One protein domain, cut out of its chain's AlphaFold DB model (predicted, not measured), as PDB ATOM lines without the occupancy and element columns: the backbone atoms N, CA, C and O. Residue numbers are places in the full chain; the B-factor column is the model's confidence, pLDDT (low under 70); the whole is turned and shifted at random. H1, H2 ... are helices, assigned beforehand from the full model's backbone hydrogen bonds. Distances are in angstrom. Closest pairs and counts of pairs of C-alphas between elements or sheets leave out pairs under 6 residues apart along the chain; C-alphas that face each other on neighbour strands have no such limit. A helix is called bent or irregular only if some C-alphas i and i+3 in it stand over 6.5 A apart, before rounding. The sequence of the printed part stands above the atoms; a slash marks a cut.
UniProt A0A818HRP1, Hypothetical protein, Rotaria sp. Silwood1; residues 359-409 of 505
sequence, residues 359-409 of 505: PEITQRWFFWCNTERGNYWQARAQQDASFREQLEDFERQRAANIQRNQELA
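What this domain is: This is residues 359 to 409 of the 505 residues of the protein "Hypothetical protein" of Rotaria sp. Silwood1 (UniProt A0A818HRP1). The model is an open helical hairpin shaped like a narrow V: the arm H1b and the helix H2 meet near the tight link between them, and the other arm, H1a, turns away from H2 at a bend. H2 runs back past H1b, and its last residues, 399 to 409, stick out free. The printed part has 51 residues, with two named helices, H1 then H2, and no named strand; the class is all helix. It is loose, with a radius of gyration of the C-alphas of 13.1 A, and flat, spanning 36 by 31 by 10 A.

Where its parts are: H1, residues 359 to 383, was assigned as one helix by its hydrogen bonds but is bent: C-alphas 370 and 373 are 6.9 A apart. Its arm H1a, residues 359 to 370, begins at C-alpha 359 (8.420, 26.969, 208.966) and is 16.5 A long from first to last C-alpha. Residues 371 and 372 belong to neither arm. H1b, residues 373 to 383, measures 15.6 A and ends at C-alpha 383 (23.918, 28.492, 238.162). H2, residues 385 to 409, measures 36.6 A and ends at C-alpha 409 (25.936, 5.065, 208.796). H2 is irregular, but only just: C-alphas 386 and 389 are 6.8 A apart.

How they stand to each other: H1a and H1b are near each other, at a steep tilt of 55 degrees. H1b and H2 form a helical hairpin, at a shallow tilt of 24 degrees, opposite ways. They touch, H2 with residues 387 to 391 alone; their closest C-alphas, those of Ala 381 and Phe 387, are 4.8 A apart. H1a and H2 are apart. Every O i to N i+4 pair is within hydrogen-bond range in H1a and H1b, and 19 of 21 are in H2.

The domain as a whole: The two C-alphas farthest apart, those of Gln 383 and Ala 409, are 37.6 A apart. The printed part has no cut, and the link from H1 to H2, one residue, is tight. The mean pLDDT of the printed part is 82.8, and no printed residue is under 70.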
ATOM      1  N   PRO A 359       7.097  27.287 209.488       81.38
ATOM      2  CA  PRO A 359       8.420  26.969 208.966       81.38
ATOM      3  C   PRO A 359       9.541  27.602 209.798       81.38
ATOM      4  O   PRO A 359      10.471  26.904 210.188       81.38
ATOM      5  N   GLU A 360       9.414  28.884 210.148       84.19
ATOM      6  CA  GLU A 360      10.407  29.614 210.945       84.19
ATOM      7  C   GLU A 360      10.521  29.054 212.370       84.19
ATOM      8  O   GLU A 360      11.621  28.765 212.841       84.19
ATOM      9  N   ILE A 361       9.390  28.831 213.051       85.56
ATOM     10  CA  ILE A 361       9.366  28.247 214.401       85.56
ATOM     11  C   ILE A 361       9.988  26.852 214.390       85.56
ATOM     12  O   ILE A 361      10.772  26.516 215.277       85.56
ATOM     13  N   THR A 362       9.668  26.049 213.376       81.00
ATOM     14  CA  THR A 362      10.195  24.691 213.215       81.00
ATOM     15  C   THR A 362      11.705  24.722 212.993       81.00
ATOM     16  O   THR A 362      12.436  24.008 213.677       81.00
ATOM     17  N   GLN A 363      12.196  25.590 212.104       77.19
ATOM     18  CA  GLN A 363      13.630  25.791 211.877       77.19
ATOM     19  C   GLN A 363      14.352  26.250 213.147       77.19
ATOM     20  O   GLN A 363      15.391  25.693 213.497       77.19
ATOM     21  N   ARG A 364      13.787  27.216 213.878       84.00
ATOM     22  CA  ARG A 364      14.354  27.721 215.134       84.00
ATOM     23  C   ARG A 364      14.353  26.663 216.233       84.00
ATOM     24  O   ARG A 364      15.324  26.563 216.977       84.00
ATOM     25  N   TRP A 365      13.306  25.846 216.315       82.00
ATOM     26  CA  TRP A 365      13.255  24.706 217.225       82.00
ATOM     27  C   TRP A 365      14.333  23.677 216.883       82.00
ATOM     28  O   TRP A 365      15.075  23.276 217.774       82.00
ATOM     29  N   PHE A 366      14.485  23.300 215.609       77.38
ATOM     30  CA  PHE A 366      15.557  22.398 215.176       77.38
ATOM     31  C   PHE A 366      16.943  22.964 215.485       77.38
ATOM     32  O   PHE A 366      17.795  22.242 216.002       77.38
ATOM     33  N   PHE A 367      17.162  24.253 215.217       80.31
ATOM     34  CA  PHE A 367      18.399  24.940 215.573       80.31
ATOM     35  C   PHE A 367      18.652  24.848 217.082       80.31
ATOM     36  O   PHE A 367      19.685  24.325 217.489       80.31
ATOM     37  N   TRP A 368      17.675  25.225 217.912       84.06
ATOM     38  CA  TRP A 368      17.783  25.128 219.365       84.06
ATOM     39  C   TRP A 368      18.096  23.701 219.829       84.06
ATOM     40  O   TRP A 368      19.017  23.502 220.613       84.06
ATOM     41  N   CYS A 369      17.394  22.688 219.313       78.25
ATOM     42  CA  CYS A 369      17.643  21.278 219.630       78.25
ATOM     43  C   CYS A 369      19.083  20.840 219.334       78.25
ATOM     44  O   CYS A 369      19.648  20.064 220.105       78.25
ATOM     45  N   ASN A 370      19.657  21.320 218.229       80.00
ATOM     46  CA  ASN A 370      20.949  20.863 217.721       80.00
ATOM     47  C   ASN A 370      22.142  21.661 218.264       80.00
ATOM     48  O   ASN A 370      23.233  21.100 218.383       80.00
ATOM     49  N   THR A 371      21.962  22.943 218.590       80.25
ATOM     50  CA  THR A 371      23.050  23.840 219.009       80.25
ATOM     51  C   THR A 371      22.809  24.408 220.408       80.25
ATOM     52  O   THR A 371      23.538  24.088 221.347       80.25
ATOM     53  N   GLU A 372      21.771  25.225 220.578       84.88
ATOM     54  CA  GLU A 372      21.605  26.071 221.767       84.88
ATOM     55  C   GLU A 372      21.155  25.315 223.022       84.88
ATOM     56  O   GLU A 372      21.476  25.736 224.132       84.88
ATOM     57  N   ARG A 373      20.444  24.189 222.880       85.75
ATOM     58  CA  ARG A 373      19.931  23.398 224.008       85.75
ATOM     59  C   ARG A 373      21.064  22.920 224.915       85.75
ATOM     60  O   ARG A 373      20.928  22.985 226.131       85.75
ATOM     61  N   GLY A 374      22.183  22.479 224.336       82.31
ATOM     62  CA  GLY A 374      23.363  22.076 225.107       82.31
ATOM     63  C   GLY A 374      23.952  23.245 225.897       82.31
ATOM     64  O   GLY A 374      24.163  23.130 227.101       82.31
ATOM     65  N   ASN A 375      24.121  24.396 225.239       85.94
ATOM     66  CA  ASN A 375      24.643  25.611 225.870       85.94
ATOM     67  C   ASN A 375      23.732  26.093 227.009       85.94
ATOM     68  O   ASN A 375      24.218  26.504 228.060       85.94
ATOM     69  N   TYR A 376      22.411  26.013 226.818       86.06
ATOM     70  CA  TYR A 376      21.428  26.352 227.843       86.06
ATOM     71  C   TYR A 376      21.570  25.461 229.082       86.06
ATOM     72  O   TYR A 376      21.661  25.978 230.196       86.06
ATOM     73  N   TRP A 377      21.635  24.136 228.901       80.31
ATOM     74  CA  TRP A 377      21.804  23.205 230.021       80.31
ATOM     75  C   TRP A 377      23.133  23.408 230.747       80.31
ATOM     76  O   TRP A 377      23.153  23.420 231.975       80.31
ATOM     77  N   GLN A 378      24.223  23.653 230.015       85.38
ATOM     78  CA  GLN A 378      25.524  23.969 230.608       85.38
ATOM     79  C   GLN A 378      25.476  25.257 231.439       85.38
ATOM     80  O   GLN A 378      25.916  25.264 232.589       85.38
ATOM     81  N   ALA A 379      24.888  26.329 230.902       87.19
ATOM     82  CA  ALA A 379      24.727  27.589 231.624       87.19
ATOM     83  C   ALA A 379      23.845  27.430 232.876       87.19
ATOM     84  O   ALA A 379      24.140  28.011 233.921       87.19
ATOM     85  N   ARG A 380      22.788  26.607 232.813       85.31
ATOM     86  CA  ARG A 380      21.921  26.327 233.968       85.31
ATOM     87  C   ARG A 380      22.599  25.481 235.041       85.31
ATOM     88  O   ARG A 380      22.487  25.826 236.213       85.31
ATOM     89  N   ALA A 381      23.348  24.449 234.660       84.88
ATOM     90  CA  ALA A 381      24.103  23.607 235.591       84.88
ATOM     91  C   ALA A 381      25.235  24.366 236.317       84.88
ATOM     92  O   ALA A 381      25.661  23.961 237.403       84.88
ATOM     93  N   GLN A 382      25.719  25.475 235.739       88.06
ATOM     94  CA  GLN A 382      26.642  26.403 236.406       88.06
ATOM     95  C   GLN A 382      25.949  27.269 237.465       88.06
ATOM     96  O   GLN A 382      26.566  27.593 238.477       88.06
ATOM     97  N   GLN A 383      24.687  27.647 237.241       88.56
ATOM     98  CA  GLN A 383      23.918  28.492 238.162       88.56
ATOM     99  C   GLN A 383      23.303  27.701 239.319       88.56
ATOM    100  O   GLN A 383      23.183  28.233 240.420       88.56
ATOM    101  N   ASP A 384      22.912  26.448 239.085       88.50
ATOM    102  CA  ASP A 384      22.227  25.618 240.072       88.50
ATOM    103  C   ASP A 384      22.652  24.147 239.931       88.50
ATOM    104  O   ASP A 384      22.531  23.525 238.871       88.50
ATOM    105  N   ALA A 385      23.179  23.594 241.027       87.00
ATOM    106  CA  ALA A 385      23.737  22.249 241.077       87.00
ATOM    107  C   ALA A 385      22.690  21.145 240.852       87.00
ATOM    108  O   ALA A 385      23.063  20.060 240.409       87.00
ATOM    109  N   SER A 386      21.401  21.418 241.094       85.75
ATOM    110  CA  SER A 386      20.312  20.458 240.857       85.75
ATOM    111  C   SER A 386      20.147  20.088 239.376       85.75
ATOM    112  O   SER A 386      19.646  19.013 239.059       85.75
ATOM    113  N   PHE A 387      20.644  20.925 238.457       84.44
ATOM    114  CA  PHE A 387      20.592  20.676 237.013       84.44
ATOM    115  C   PHE A 387      21.789  19.889 236.466       84.44
ATOM    116  O   PHE A 387      21.804  19.559 235.280       84.44
ATOM    117  N   ARG A 388      22.791  19.561 237.296       84.81
ATOM    118  CA  ARG A 388      23.958  18.778 236.850       84.81
ATOM    119  C   ARG A 388      23.574  17.368 236.416       84.81
ATOM    120  O   ARG A 388      24.006  16.932 235.358       84.81
ATOM    121  N   GLU A 389      22.701  16.707 237.173       85.88
ATOM    122  CA  GLU A 389      22.213  15.364 236.837       85.88
ATOM    123  C   GLU A 389      21.438  15.358 235.508       85.88
ATOM    124  O   GLU A 389      21.629  14.477 234.672       85.88
ATOM    125  N   GLN A 390      20.627  16.393 235.255       81.62
ATOM    126  CA  GLN A 390      19.893  16.540 233.991       81.62
ATOM    127  C   GLN A 390      20.826  16.796 232.798       81.62
ATOM    128  O   GLN A 390      20.575  16.289 231.704       81.62
ATOM    129  N   LEU A 391      21.909  17.558 232.995       82.75
ATOM    130  CA  LEU A 391      22.934  17.760 231.968       82.75
ATOM    131  C   LEU A 391      23.660  16.445 231.648       82.75
ATOM    132  O   LEU A 391      23.815  16.118 230.472       82.75
ATOM    133  N   GLU A 392      24.052  15.675 232.665       87.19
ATOM    134  CA  GLU A 392      24.710  14.376 232.483       87.19
ATOM    135  C   GLU A 392      23.812  13.364 231.754       87.19
ATOM    136  O   GLU A 392      24.282  12.647 230.866       87.19
ATOM    137  N   ASP A 393      22.516  13.309 232.079       83.31
ATOM    138  CA  ASP A 393      21.568  12.445 231.364       83.31
ATOM    139  C   ASP A 393      21.384  12.892 229.905       83.31
ATOM    140  O   ASP A 393      21.433  12.071 228.984       83.31
ATOM    141  N   PHE A 394      21.274  14.201 229.658       80.06
ATOM    142  CA  PHE A 394      21.199  14.742 228.300       80.06
ATOM    143  C   PHE A 394      22.451  14.414 227.473       80.06
ATOM    144  O   PHE A 394      22.336  13.982 226.322       80.06
ATOM    145  N   GLU A 395      23.646  14.585 228.039       86.31
ATOM    146  CA  GLU A 395      24.909  14.245 227.378       86.31
ATOM    147  C   GLU A 395      25.009  12.743 227.091       86.31
ATOM    148  O   GLU A 395      25.407  12.356 225.989       86.31
ATOM    149  N   ARG A 396      24.555  11.894 228.020       87.75
ATOM    150  CA  ARG A 396      24.484  10.437 227.838       87.75
ATOM    151  C   ARG A 396      23.547  10.050 226.696       87.75
ATOM    152  O   ARG A 396      23.933   9.266 225.828       87.75
ATOM    153  N   GLN A 397      22.343  10.618 226.653       80.88
ATOM    154  CA  GLN A 397      21.383  10.377 225.571       80.88
ATOM    155  C   GLN A 397      21.911  10.882 224.222       80.88
ATOM    156  O   GLN A 397      21.777  10.202 223.201       80.88
ATOM    157  N   ARG A 398      22.548  12.058 224.204       82.12
ATOM    158  CA  ARG A 398      23.177  12.618 223.001       82.12
ATOM    159  C   ARG A 398      24.296  11.712 222.495       82.12
ATOM    160  O   ARG A 398      24.306  11.399 221.308       82.12
ATOM    161  N   ALA A 399      25.192  11.263 223.371       85.88
ATOM    162  CA  ALA A 399      26.276  10.349 223.020       85.88
ATOM    163  C   ALA A 399      25.737   9.019 222.469       85.88
ATOM    164  O   ALA A 399      26.166   8.586 221.401       85.88
ATOM    165  N   ALA A 400      24.729   8.429 223.121       83.31
ATOM    166  CA  ALA A 400      24.087   7.198 222.659       83.31
ATOM    167  C   ALA A 400      23.435   7.355 221.273       83.31
ATOM    168  O   ALA A 400      23.541   6.467 220.427       83.31
ATOM    169  N   ASN A 401      22.787   8.494 221.006       76.94
ATOM    170  CA  ASN A 401      22.201   8.775 219.695       76.94
ATOM    171  C   ASN A 401      23.267   9.007 218.614       76.94
ATOM    172  O   ASN A 401      23.107   8.515 217.500       76.94
ATOM    173  N   ILE A 402      24.359   9.717 218.928       79.69
ATOM    174  CA  ILE A 402      25.491   9.893 218.003       79.69
ATOM    175  C   ILE A 402      26.094   8.533 217.650       79.69
ATOM    176  O   ILE A 402      26.262   8.246 216.467       79.69
ATOM    177  N   GLN A 403      26.346   7.683 218.648       85.62
ATOM    178  CA  GLN A 403      26.868   6.335 218.435       85.62
ATOM    179  C   GLN A 403      25.920   5.500 217.563       85.62
ATOM    180  O   GLN A 403      26.346   4.943 216.556       85.62
ATOM    181  N   ARG A 404      24.616   5.478 217.878       77.06
ATOM    182  CA  ARG A 404      23.615   4.762 217.071       77.06
ATOM    183  C   ARG A 404      23.597   5.248 215.619       77.06
ATOM    184  O   ARG A 404      23.515   4.439 214.701       77.06
ATOM    185  N   ASN A 405      23.682   6.557 215.399       73.62
ATOM    186  CA  ASN A 405      23.714   7.127 214.053       73.62
ATOM    187  C   ASN A 405      25.009   6.774 213.307       73.62
ATOM    188  O   ASN A 405      24.955   6.508 212.109       73.62
ATOM    189  N   GLN A 406      26.153   6.736 213.996       81.38
ATOM    190  CA  GLN A 406      27.424   6.281 213.425       81.38
ATOM    191  C   GLN A 406      27.368   4.800 213.030       81.38
ATOM    192  O   GLN A 406      27.752   4.461 211.915       81.38
ATOM    193  N   GLU A 407      26.822   3.936 213.889       81.31
ATOM    194  CA  GLU A 407      26.623   2.511 213.594       81.31
ATOM    195  C   GLU A 407      25.686   2.303 212.394       81.31
ATOM    196  O   GLU A 407      25.960   1.483 211.518       81.31
ATOM    197  N   LEU A 408      24.594   3.072 212.311       71.81
ATOM    198  CA  LEU A 408      23.685   3.042 211.161       71.81
ATOM    199  C   LEU A 408      24.378   3.502 209.873       71.81
ATOM    200  O   LEU A 408      24.216   2.860 208.836       71.81
ATOM    201  N   ALA A 409      25.167   4.576 209.936       75.06
ATOM    202  CA  ALA A 409      25.936   5.065 208.796       75.06
ATOM    203  C   ALA A 409      26.984   4.038 208.339       75.06
ATOM    204  O   ALA A 409      27.145   3.817 207.139       75.06
TER     205      ALA A 409